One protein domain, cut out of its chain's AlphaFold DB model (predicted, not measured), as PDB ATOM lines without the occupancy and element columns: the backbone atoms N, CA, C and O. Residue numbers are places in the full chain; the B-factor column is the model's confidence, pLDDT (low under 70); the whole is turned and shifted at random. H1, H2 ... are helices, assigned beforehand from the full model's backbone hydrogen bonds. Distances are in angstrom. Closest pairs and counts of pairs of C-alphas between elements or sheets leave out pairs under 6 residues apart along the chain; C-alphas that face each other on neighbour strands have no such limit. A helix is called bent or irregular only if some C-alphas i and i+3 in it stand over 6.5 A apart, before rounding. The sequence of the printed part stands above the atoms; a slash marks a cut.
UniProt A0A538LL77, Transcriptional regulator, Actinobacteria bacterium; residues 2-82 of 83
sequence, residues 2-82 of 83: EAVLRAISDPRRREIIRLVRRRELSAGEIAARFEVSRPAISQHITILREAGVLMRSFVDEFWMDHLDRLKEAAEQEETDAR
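This is residues 2 to 82 of the 83 residues of the protein "Transcriptional regulator" of Actinobacteria bacterium (UniProt A0A538LL77). The longest helix, H5, makes most of an arm, residues 58 to 82, that sticks out from a small compact head built of the four helices H1 to H4. In the head, H4 is the helix on which the three others pack, with H2 crossing it about perpendicular and H1 running back past it at a steep tilt. The printed part has 81 residues, with five named helices in the order H1, H2, H3, H4, H5 along the chain and no named strand, and its class is all helix. The whole is extended, with a radius of gyration of the C-alphas of 20.0 A, and spans 65 by 30 by 20 A, a length that the arm makes.

H5 is the longest helix, residues 62 to 80, and measures 27.7 A from C-alpha 62 at (-80.826, -107.618, 151.131) to C-alpha 80 at (-64.025, -123.176, 135.627). It is neither bent nor irregular, but only just: C-alphas 62 and 65 are 6.2 A apart. H4 comes before it, residues 38 to 50, 18.4 A long, and begins with C-alpha 38 at (-95.849, -92.132, 170.204). H3 is short, residues 27 to 31, 6.0 A from first to last C-alpha. H2 is residues 11 to 20 and is 14.6 A long. H1 is residues 2 to 9, 10.6 A long, with C-alpha 2 at (-112.003, -111.586, 162.228).

H5 touches no helix and is apart from H1, H2, H3 and H4. Its centre is the farthest of the five from the mean of the C-alphas, at 27.0 A. The hub is H4, which touches H1, H2 and H3. H3 and H4 touch, with 7 pairs of C-alphas within 8 A, the closest being those of Ala 31 and Arg 38, 5.6 A apart. H2 touches H4 with 5 such pairs, and on H4 residues 44 to 48 alone take part; the closest C-alphas are those of Arg 13 and His 44, 6.2 A apart. The lines of H2 and H4 are about perpendicular, at 80 degrees. H1 touches H4 at residues 47 to 48 of H4 alone, and the closest C-alphas are those of Ala 7 and Leu 48, 6.0 A apart. H1 and H4 run opposite ways at a steep tilt of 38 degrees. H1 and H2 are close but not clearly touching, the closest C-alphas being those of Ile 8 and Arg 14 at 5.8 A, and their lines are about perpendicular at 88 degrees. H2 and H3 are also close but not clearly touching, with the closest C-alphas, those of Ile 16 and Ile 30, 7.0 A apart. H1 and H3 are apart. In H1, H2, H3 and H4 every O i to N i+4 pair is within hydrogen-bond range, and in H5 it is 14 of 15.

Residues 58 to 82, of which 62 to 80 belong to H5, stand free. Without them the body of 56 residues spans 29 by 23 by 15 A and has a radius of gyration of 10.4 A. The two C-alphas farthest apart are those of Glu 35 and Arg 82, at 66.1 A. The printed part runs from residue 2 to residue 82 and has no cut. The link from H4 to H5, 11 residues, is long; H1 to H2 is a tight link of one residue, and H2 to H3 and H3 to H4 are short links of 6 residues each. The mean pLDDT of the printed part is 86.5, and it is under 70 in 13 residues, namely 56 to 64 and 79 to 82.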
ATOM      1  N   GLU A   2    -111.494-112.448 161.151       90.62
ATOM      2  CA  GLU A   2    -112.003-111.586 162.228       90.62
ATOM      3  C   GLU A   2    -110.990-110.551 162.763       90.62
ATOM      4  O   GLU A   2    -111.336-109.383 162.931       90.62
ATOM      5  N   ALA A   3    -109.726-110.943 162.956       91.25
ATOM      6  CA  ALA A   3    -108.664-110.043 163.418       91.25
ATOM      7  C   ALA A   3    -108.423-108.858 162.465       91.25
ATOM      8  O   ALA A   3    -108.268-107.728 162.921       91.25
ATOM      9  N   VAL A   4    -108.477-109.091 161.146       94.38
ATOM     10  CA  VAL A   4    -108.358-108.040 160.120       94.38
ATOM     11  C   VAL A   4    -109.521-107.062 160.225       94.38
ATOM     12  O   VAL A   4    -109.299-105.858 160.299       94.38
ATOM     13  N   LEU A   5    -110.758-107.569 160.289       95.75
ATOM     14  CA  LEU A   5    -111.960-106.734 160.379       95.75
ATOM     15  C   LEU A   5    -111.952-105.871 161.650       95.75
ATOM     16  O   LEU A   5    -112.207-104.667 161.590       95.75
ATOM     17  N   ARG A   6    -111.567-106.451 162.795       96.12
ATOM     18  CA  ARG A   6    -111.373-105.710 164.051       96.12
ATOM     19  C   ARG A   6    -110.244-104.679 163.923       96.12
ATOM     20  O   ARG A   6    -110.407-103.533 164.350       96.12
ATOM     21  N   ALA A   7    -109.125-105.023 163.293       96.12
ATOM     22  CA  ALA A   7    -108.014-104.099 163.086       96.12
ATOM     23  C   ALA A   7    -108.404-102.905 162.194       96.12
ATOM     24  O   ALA A   7    -108.087-101.772 162.538       96.12
ATOM     25  N   ILE A   8    -109.154-103.098 161.111       96.12
ATOM     26  CA  ILE A   8    -109.539-101.989 160.218       96.12
ATOM     27  C   ILE A   8    -110.770-101.203 160.694       96.12
ATOM     28  O   ILE A   8    -111.064-100.151 160.135       96.12
ATOM     29  N   SER A   9    -111.495-101.674 161.712       97.06
ATOM     30  CA  SER A   9    -112.675-100.965 162.240       97.06
ATOM     31  C   SER A   9    -112.340 -99.632 162.929       97.06
ATOM     32  O   SER A   9    -113.165 -98.721 162.970       97.06
ATOM     33  N   ASP A  10    -111.110 -99.476 163.421       97.31
ATOM     34  CA  ASP A  10    -110.671 -98.275 164.129       97.31
ATOM     35  C   ASP A  10    -110.301 -97.138 163.156       97.31
ATOM     36  O   ASP A  10    -109.501 -97.341 162.232       97.31
ATOM     37  N   PRO A  11    -110.849 -95.922 163.340       96.00
ATOM     38  CA  PRO A  11    -110.573 -94.785 162.463       96.00
ATOM     39  C   PRO A  11    -109.091 -94.396 162.369       96.00
ATOM     40  O   PRO A  11    -108.621 -94.095 161.270       96.00
ATOM     41  N   ARG A  12    -108.341 -94.448 163.480       95.56
ATOM     42  CA  ARG A  12    -106.909 -94.106 163.504       95.56
ATOM     43  C   ARG A  12    -106.100 -95.153 162.762       95.56
ATOM     44  O   ARG A  12    -105.239 -94.808 161.959       95.56
ATOM     45  N   ARG A  13    -106.414 -96.437 162.940       96.94
ATOM     46  CA  ARG A  13    -105.761 -97.514 162.180       96.94
ATOM     47  C   ARG A  13    -106.030 -97.399 160.677       96.94
ATOM     48  O   ARG A  13    -105.101 -97.554 159.889       96.94
ATOM     49  N   ARG A  14    -107.243 -97.016 160.263       97.31
ATOM     50  CA  ARG A  14    -107.536 -96.697 158.849       97.31
ATOM     51  C   ARG A  14    -106.743 -95.506 158.328       97.31
ATOM     52  O   ARG A  14    -106.363 -95.490 157.162       97.31
ATOM     53  N   GLU A  15    -106.506 -94.498 159.156       96.81
ATOM     54  CA  GLU A  15    -105.657 -93.363 158.798       96.81
ATOM     55  C   GLU A  15    -104.194 -93.763 158.632       96.81
ATOM     56  O   GLU A  15    -103.591 -93.427 157.618       96.81
ATOM     57  N   ILE A  16    -103.659 -94.569 159.552       96.19
ATOM     58  CA  ILE A  16    -102.311 -95.138 159.437       96.19
ATOM     59  C   ILE A  16    -102.170 -95.908 158.119       96.19
ATOM     60  O   ILE A  16    -101.228 -95.652 157.371       96.19
ATOM     61  N   ILE A  17    -103.134 -96.773 157.778       96.06
ATOM     62  CA  ILE A  17    -103.146 -97.494 156.493       96.06
ATOM     63  C   ILE A  17    -103.135 -96.506 155.320       96.06
ATOM     64  O   ILE A  17    -102.348 -96.668 154.392       96.06
ATOM     65  N   ARG A  18    -103.973 -95.458 155.350       95.62
ATOM     66  CA  ARG A  18    -104.008 -94.432 154.290       95.62
ATOM     67  C   ARG A  18    -102.659 -93.730 154.115       95.62
ATOM     68  O   ARG A  18    -102.282 -93.464 152.975       95.62
ATOM     69  N   LEU A  19    -101.945 -93.456 155.207       94.50
ATOM     70  CA  LEU A  19    -100.640 -92.795 155.188       94.50
ATOM     71  C   LEU A  19     -99.555 -93.658 154.539       94.50
ATOM     72  O   LEU A  19     -98.799 -93.154 153.712       94.50
ATOM     73  N   VAL A  20     -99.506 -94.948 154.879       93.44
ATOM     74  CA  VAL A  20     -98.452 -95.860 154.401       93.44
ATOM     75  C   VAL A  20     -98.785 -96.547 153.075       93.44
ATOM     76  O   VAL A  20     -97.924 -97.170 152.470       93.44
ATOM     77  N   ARG A  21    -100.020 -96.410 152.567       90.94
ATOM     78  CA  ARG A  21    -100.459 -97.059 151.315       90.94
ATOM     79  C   ARG A  21     -99.621 -96.670 150.094       90.94
ATOM     80  O   ARG A  21     -99.570 -97.423 149.131       90.94
ATOM     81  N   ARG A  22     -99.062 -95.456 150.078       86.88
ATOM     82  CA  ARG A  22     -98.337 -94.909 148.913       86.88
ATOM     83  C   ARG A  22     -96.822 -94.928 149.063       86.88
ATOM     84  O   ARG A  22     -96.134 -94.868 148.054       86.88
ATOM     85  N   ARG A  23     -96.322 -94.923 150.295       87.69
ATOM     86  CA  ARG A  23     -94.896 -94.917 150.609       87.69
ATOM     87  C   ARG A  23     -94.681 -95.458 152.007       87.69
ATOM     88  O   ARG A  23     -95.545 -95.295 152.869       87.69
ATOM     89  N   GLU A  24     -93.503 -96.009 152.237       87.75
ATOM     90  CA  GLU A  24     -93.091 -96.370 153.582       87.75
ATOM     91  C   GLU A  24     -92.904 -95.120 154.450       87.75
ATOM     92  O   GLU A  24     -92.481 -94.053 153.989       87.75
ATOM     93  N   LEU A  25     -93.283 -95.254 155.720       90.38
ATOM     94  CA  LEU A  25     -93.104 -94.250 156.758       90.38
ATOM     95  C   LEU A  25     -92.566 -94.938 158.002       90.38
ATOM     96  O   LEU A  25     -93.081 -95.979 158.421       90.38
ATOM     97  N   SER A  26     -91.592 -94.313 158.647       89.56
ATOM     98  CA  SER A  26     -91.174 -94.719 159.982       89.56
ATOM     99  C   SER A  26     -92.296 -94.491 161.002       89.56
ATOM    100  O   SER A  26     -93.149 -93.612 160.851       89.56
ATOM    101  N   ALA A  27     -92.275 -95.237 162.109       88.00
ATOM    102  CA  ALA A  27     -93.233 -95.038 163.200       88.00
ATOM    103  C   ALA A  27     -93.204 -93.600 163.759       88.00
ATOM    104  O   ALA A  27     -94.241 -93.080 164.167       88.00
ATOM    105  N   GLY A  28     -92.039 -92.941 163.732       90.06
ATOM    106  CA  GLY A  28     -91.891 -91.535 164.116       90.06
ATOM    107  C   GLY A  28     -92.593 -90.575 163.152       90.06
ATOM    108  O   GLY A  28     -93.323 -89.694 163.600       90.06
ATOM    109  N   GLU A  29     -92.439 -90.779 161.841       93.62
ATOM    110  CA  GLU A  29     -93.140 -89.990 160.818       93.62
ATOM    111  C   GLU A  29     -94.655 -90.208 160.839       93.62
ATOM    112  O   GLU A  29     -95.415 -89.281 160.551       93.62
ATOM    113  N   ILE A  30     -95.109 -91.423 161.163       94.38
ATOM    114  CA  ILE A  30     -96.532 -91.705 161.364       94.38
ATOM    115  C   ILE A  30     -97.010 -90.951 162.603       94.38
ATOM    116  O   ILE A  30     -97.984 -90.212 162.516       94.38
ATOM    117  N   ALA A  31     -96.309 -91.074 163.733       94.62
ATOM    118  CA  ALA A  31     -96.724 -90.451 164.985       94.62
ATOM    119  C   ALA A  31     -96.783 -88.921 164.918       94.62
ATOM    120  O   ALA A  31     -97.679 -88.328 165.506       94.62
ATOM    121  N   ALA A  32     -95.900 -88.286 164.143       95.06
ATOM    122  CA  ALA A  32     -95.917 -86.841 163.920       95.06
ATOM    123  C   ALA A  32     -97.199 -86.318 163.233       95.06
ATOM    124  O   ALA A  32     -97.414 -85.111 163.194       95.06
ATOM    125  N   ARG A  33     -98.045 -87.199 162.679       94.94
ATOM    126  CA  ARG A  33     -99.308 -86.844 162.008       94.94
ATOM    127  C   ARG A  33    -100.545 -86.971 162.900       94.94
ATOM    128  O   ARG A  33    -101.652 -86.769 162.409       94.94
ATOM    129  N   PHE A  34    -100.376 -87.316 164.175       94.88
ATOM    130  CA  PHE A  34    -101.481 -87.486 165.114       94.88
ATOM    131  C   PHE A  34    -101.244 -86.700 166.402       94.88
ATOM    132  O   PHE A  34    -100.133 -86.652 166.922       94.88
ATOM    133  N   GLU A  35    -102.321 -86.178 166.981       93.19
ATOM    134  CA  GLU A  35    -102.324 -85.542 168.306       93.19
ATOM    135  C   GLU A  35    -102.428 -86.587 169.432       93.19
ATOM    136  O   GLU A  35    -103.270 -86.504 170.325       93.19
ATOM    137  N   VAL A  36    -101.613 -87.640 169.365       89.06
ATOM    138  CA  VAL A  36    -101.557 -88.691 170.391       89.06
ATOM    139  C   VAL A  36    -100.109 -89.068 170.686       89.06
ATOM    140  O   VAL A  36     -99.180 -88.710 169.963       89.06
ATOM    141  N   SER A  37     -99.901 -89.817 171.765       92.31
ATOM    142  CA  SER A  37     -98.562 -90.227 172.166       92.31
ATOM    143  C   SER A  37     -97.935 -91.208 171.160       92.31
ATOM    144  O   SER A  37     -98.615 -92.036 170.547       92.31
ATOM    145  N   ARG A  38     -96.602 -91.164 171.023       91.44
ATOM    146  CA  ARG A  38     -95.849 -92.132 170.204       91.44
ATOM    147  C   ARG A  38     -96.132 -93.594 170.599       91.44
ATOM    148  O   ARG A  38     -96.354 -94.388 169.687       91.44
ATOM    149  N   PRO A  39     -96.211 -93.964 171.897       94.94
ATOM    150  CA  PRO A  39     -96.588 -95.320 172.298       94.94
ATOM    151  C   PRO A  39     -97.968 -95.755 171.794       94.94
ATOM    152  O   PRO A  39     -98.119 -96.898 171.369       94.94
ATOM    153  N   ALA A  40     -98.958 -94.853 171.777       94.50
ATOM    154  CA  ALA A  40    -100.289 -95.169 171.257       94.50
ATOM    155  C   ALA A  40    -100.246 -95.499 169.754       94.50
ATOM    156  O   ALA A  40    -100.866 -96.460 169.298       94.50
ATOM    157  N   ILE A  41     -99.448 -94.755 168.983       95.88
ATOM    158  CA  ILE A  41     -99.238 -95.036 167.556       95.88
ATOM    159  C   ILE A  41     -98.487 -96.349 167.347       95.88
ATOM    160  O   ILE A  41     -98.901 -97.154 166.513       95.88
ATOM    161  N   SER A  42     -97.440 -96.617 168.130       95.12
ATOM    162  CA  SER A  42     -96.737 -97.904 168.090       95.12
ATOM    163  C   SER A  42     -97.683 -99.074 168.363       95.12
ATOM    164  O   SER A  42     -97.645-100.059 167.632       95.12
ATOM    165  N   GLN A  43     -98.585 -98.949 169.340       96.50
ATOM    166  CA  GLN A  43     -99.585 -99.976 169.636       96.50
ATOM    167  C   GLN A  43    -100.530-100.217 168.450       96.50
ATOM    168  O   GLN A  43    -100.786-101.363 168.083       96.50
ATOM    169  N   HIS A  44    -101.017 -99.154 167.804       96.44
ATOM    170  CA  HIS A  44    -101.845 -99.279 166.606       96.44
ATOM    171  C   HIS A  44    -101.117 -99.974 165.448       96.44
ATOM    172  O   HIS A  44    -101.716-100.810 164.770       96.44
ATOM    173  N   ILE A  45     -99.836 -99.660 165.235       94.94
ATOM    174  CA  ILE A  45     -99.002-100.308 164.215       94.94
ATOM    175  C   ILE A  45     -98.816-101.794 164.537       94.94
ATOM    176  O   ILE A  45     -98.951-102.623 163.639       94.94
ATOM    177  N   THR A  46     -98.557-102.149 165.799       95.12
ATOM    178  CA  THR A  46     -98.431-103.550 166.231       95.12
ATOM    179  C   THR A  46     -99.699-104.342 165.933       95.12
ATOM    180  O   THR A  46     -99.615-105.356 165.248       95.12
ATOM    181  N   ILE A  47    -100.874-103.831 166.315       96.50
ATOM    182  CA  ILE A  47    -102.166-104.481 166.029       96.50
ATOM    183  C   ILE A  47    -102.352-104.706 164.524       96.50
ATOM    184  O   ILE A  47    -102.819-105.760 164.097       96.50
ATOM    185  N   LEU A  48    -101.991-103.721 163.698       95.94
ATOM    186  CA  LEU A  48    -102.108-103.849 162.245       95.94
ATOM    187  C   LEU A  48    -101.147-104.884 161.658       95.94
ATOM    188  O   LEU A  48    -101.515-105.574 160.709       95.94
ATOM    189  N   ARG A  49     -99.939-105.007 162.212       93.56
ATOM    190  CA  ARG A  49     -98.968-106.033 161.808       93.56
ATOM    191  C   ARG A  49     -99.420-107.428 162.221       93.56
ATOM    192  O   ARG A  49     -99.402-108.330 161.396       93.56
ATOM    193  N   GLU A  50     -99.864-107.595 163.463       94.56
ATOM    194  CA  GLU A  50    -100.358-108.875 163.991       94.56
ATOM    195  C   GLU A  50    -101.605-109.357 163.246       94.56
ATOM    196  O   GLU A  50    -101.758-110.546 162.981       94.56
ATOM    197  N   ALA A  51    -102.474-108.430 162.838       95.38
ATOM    198  CA  ALA A  51    -103.625-108.741 162.002       95.38
ATOM    199  C   ALA A  51    -103.264-109.025 160.530       95.38
ATOM    200  O   ALA A  51    -104.157-109.359 159.755       95.38
ATOM    201  N   GLY A  52    -102.000-108.869 160.119       92.19
ATOM    202  CA  GLY A  52    -101.553-109.055 158.733       92.19
ATOM    203  C   GLY A  52    -101.962-107.929 157.775       92.19
ATOM    204  O   GLY A  52    -101.879-108.093 156.563       92.19
ATOM    205  N   VAL A  53    -102.415-106.784 158.295       93.56
ATOM    206  CA  VAL A  53    -102.823-105.616 157.491       93.56
ATOM    207  C   VAL A  53    -101.611-104.816 157.016       93.56
ATOM    208  O   VAL A  53    -101.633-104.241 155.929       93.56
ATOM    209  N   LEU A  54    -100.552-104.775 157.826       91.31
ATOM    210  CA  LEU A  54     -99.264-104.201 157.451       91.31
ATOM    211  C   LEU A  54     -98.228-105.311 157.333       91.31
ATOM    212  O   LEU A  54     -97.931-106.000 158.309       91.31
ATOM    213  N   MET A  55     -97.642-105.433 156.147       81.12
ATOM    214  CA  MET A  55     -96.519-106.324 155.880       81.12
ATOM    215  C   MET A  55     -95.255-105.483 155.730       81.12
ATOM    216  O   MET A  55     -95.282-104.417 155.120       81.12
ATOM    217  N   ARG A  56     -94.153-105.944 156.321       69.50
ATOM    218  CA  ARG A  56     -92.836-105.344 156.100       69.50
ATOM    219  C   ARG A  56     -92.317-105.865 154.759       69.50
ATOM    220  O   ARG A  56     -92.170-107.076 154.620       69.50
ATOM    221  N   SER A  57     -92.042-104.972 153.811       63.59
ATOM    222  CA  SER A  57     -91.178-105.291 152.672       63.59
ATOM    223  C   SER A  57     -89.796-105.655 153.220       63.59
ATOM    224  O   SER A  57     -89.248-104.922 154.042       63.59
ATOM    225  N   PHE A  58     -89.261-106.818 152.851       59.88
ATOM    226  CA  PHE A  58     -87.931-107.271 153.287       59.88
ATOM    227  C   PHE A  58     -86.896-107.179 152.156       59.88
ATOM    228  O   PHE A  58     -85.875-107.861 152.186       59.88
ATOM    229  N   VAL A  59     -87.174-106.397 151.112       60.47
ATOM    230  CA  VAL A  59     -86.499-106.559 149.823       60.47
ATOM    231  C   VAL A  59     -86.154-105.212 149.215       60.47
ATOM    232  O   VAL A  59     -86.783-104.812 148.254       60.47
ATOM    233  N   ASP A  60     -85.151-104.532 149.760       59.03
ATOM    234  CA  ASP A  60     -84.494-103.444 149.019       59.03
ATOM    235  C   ASP A  60     -82.972-103.480 149.227       59.03
ATOM    236  O   ASP A  60     -82.217-103.406 148.266       59.03
ATOM    237  N   GLU A  61     -82.496-103.728 150.452       54.88
ATOM    238  CA  GLU A  61     -81.051-103.793 150.744       54.88
ATOM    239  C   GLU A  61     -80.482-105.223 150.669       54.88
ATOM    240  O   GLU A  61     -79.358-105.442 150.236       54.88
ATOM    241  N   PHE A  62     -81.284-106.227 151.035       61.62
ATOM    242  CA  PHE A  62     -80.826-107.618 151.131       61.62
ATOM    243  C   PHE A  62     -80.643-108.313 149.772       61.62
ATOM    244  O   PHE A  62     -79.839-109.233 149.651       61.62
ATOM    245  N   TRP A  63     -81.395-107.902 148.747       67.00
ATOM    246  CA  TRP A  63     -81.429-108.627 147.472       67.00
ATOM    247  C   TRP A  63     -80.381-108.151 146.475       67.00
ATOM    248  O   TRP A  63     -79.951-108.959 145.663       67.00
ATOM    249  N   MET A  64     -79.931-106.897 146.552       62.78
ATOM    250  CA  MET A  64     -78.929-106.378 145.614       62.78
ATOM    251  C   MET A  64     -77.562-107.039 145.857       62.78
ATOM    252  O   MET A  64     -77.048-107.715 144.973       62.78
ATOM    253  N   ASP A  65     -77.070-107.014 147.100       71.50
ATOM    254  CA  ASP A  65     -75.798-107.652 147.480       71.50
ATOM    255  C   ASP A  65     -75.788-109.177 147.264       71.50
ATOM    256  O   ASP A  65     -74.758-109.774 146.953       71.50
ATOM    257  N   HIS A  66     -76.931-109.839 147.472       76.00
ATOM    258  CA  HIS A  66     -77.030-111.290 147.325       76.00
ATOM    259  C   HIS A  66     -77.077-111.718 145.854       76.00
ATOM    260  O   HIS A  66     -76.471-112.726 145.495       76.00
ATOM    261  N   LEU A  67     -77.766-110.959 144.998       76.88
ATOM    262  CA  LEU A  67     -77.843-111.246 143.567       76.88
ATOM    263  C   LEU A  67     -76.514-110.995 142.859       76.88
ATOM    264  O   LEU A  67     -76.139-111.802 142.011       76.88
ATOM    265  N   ASP A  68     -75.784-109.951 143.250       81.31
ATOM    266  CA  ASP A  68     -74.454-109.678 142.700       81.31
ATOM    267  C   ASP A  68     -73.499-110.845 142.991       81.31
ATOM    268  O   ASP A  68     -72.871-111.381 142.080       81.31
ATOM    269  N   ARG A  69     -73.499-111.359 144.228       81.06
ATOM    270  CA  ARG A  69     -72.680-112.524 144.609       81.06
ATOM    271  C   ARG A  69     -73.109-113.823 143.932       81.06
ATOM    272  O   ARG A  69     -72.262-114.648 143.607       81.06
ATOM    273  N   LEU A  70     -74.412-114.037 143.733       87.12
ATOM    274  CA  LEU A  70     -74.905-115.210 143.002       87.12
ATOM    275  C   LEU A  70     -74.499-115.165 141.529       87.12
ATOM    276  O   LEU A  70     -74.192-116.205 140.949       87.12
ATOM    277  N   LYS A  71     -74.477-113.972 140.932       84.88
ATOM    278  CA  LYS A  71     -74.035-113.779 139.555       84.88
ATOM    279  C   LYS A  71     -72.533-114.030 139.409       84.88
ATOM    280  O   LYS A  71     -72.143-114.780 138.523       84.88
ATOM    281  N   GLU A  72     -71.718-113.489 140.312       86.62
ATOM    282  CA  GLU A  72     -70.270-113.743 140.348       86.62
ATOM    283  C   GLU A  72     -69.951-115.235 140.530       86.62
ATOM    284  O   GLU A  72     -69.103-115.782 139.829       86.62
ATOM    285  N   ALA A  73     -70.660-115.920 141.434       86.75
ATOM    286  CA  ALA A  73     -70.480-117.354 141.653       86.75
ATOM    287  C   ALA A  73     -70.844-118.187 140.411       86.75
ATOM    288  O   ALA A  73     -70.121-119.119 140.067       86.75
ATOM    289  N   ALA A  74     -71.926-117.830 139.714       85.38
ATOM    290  CA  ALA A  74     -72.331-118.504 138.483       85.38
ATOM    291  C   ALA A  74     -71.329-118.280 137.331       85.38
ATOM    292  O   ALA A  74     -71.023-119.216 136.595       85.38
ATOM    293  N   GLU A  75     -70.783-117.067 137.190       86.25
ATOM    294  CA  GLU A  75     -69.760-116.749 136.180       86.25
ATOM    295  C   GLU A  75     -68.438-117.493 136.442       86.25
ATOM    296  O   GLU A  75     -67.764-117.933 135.502       86.25
ATOM    297  N   GLN A  76     -68.082-117.687 137.715       74.12
ATOM    298  CA  GLN A  76     -66.897-118.445 138.103       74.12
ATOM    299  C   GLN A  76     -67.046-119.937 137.773       74.12
ATOM    300  O   GLN A  76     -66.137-120.518 137.187       74.12
ATOM    301  N   GLU A  77     -68.207-120.535 138.057       76.75
ATOM    302  CA  GLU A  77     -68.490-121.934 137.703       76.75
ATOM    303  C   GLU A  77     -68.460-122.172 136.184       76.75
ATOM    304  O   GLU A  77     -67.959-123.198 135.725       76.75
ATOM    305  N   GLU A  78     -68.946-121.221 135.382       72.44
ATOM    306  CA  GLU A  78     -68.947-121.334 133.917       72.44
ATOM    307  C   GLU A  78     -67.538-121.171 133.315       72.44
ATOM    308  O   GLU A  78     -67.195-121.806 132.313       72.44
ATOM    309  N   THR A  79     -66.697-120.358 133.957       67.19
ATOM    310  CA  THR A  79     -65.290-120.176 133.577       67.19
ATOM    311  C   THR A  79     -64.448-121.396 133.960       67.19
ATOM    312  O   THR A  79     -63.620-121.843 133.163       67.19
ATOM    313  N   ASP A  80     -64.701-121.975 135.133       67.25
ATOM    314  CA  ASP A  80     -64.025-123.176 135.627       67.25
ATOM    315  C   ASP A  80     -64.438-124.433 134.841       67.25
ATOM    316  O   ASP A  80     -63.621-125.322 134.634       67.25
ATOM    317  N   ALA A  81     -65.674-124.497 134.334       68.25
ATOM    318  CA  ALA A  81     -66.143-125.592 133.480       68.25
ATOM    319  C   ALA A  81     -65.585-125.549 132.042       68.25
ATOM    320  O   ALA A  81     -65.735-126.518 131.291       68.25
ATOM    321  N   ARG A  82     -64.987-124.424 131.627       58.50
ATOM    322  CA  ARG A  82     -64.479-124.204 130.263       58.50
ATOM    323  C   ARG A  82     -62.961-124.387 130.124       58.50
ATOM    324  O   ARG A  82     -62.492-124.508 128.990       58.50
TER     325      ARG A  82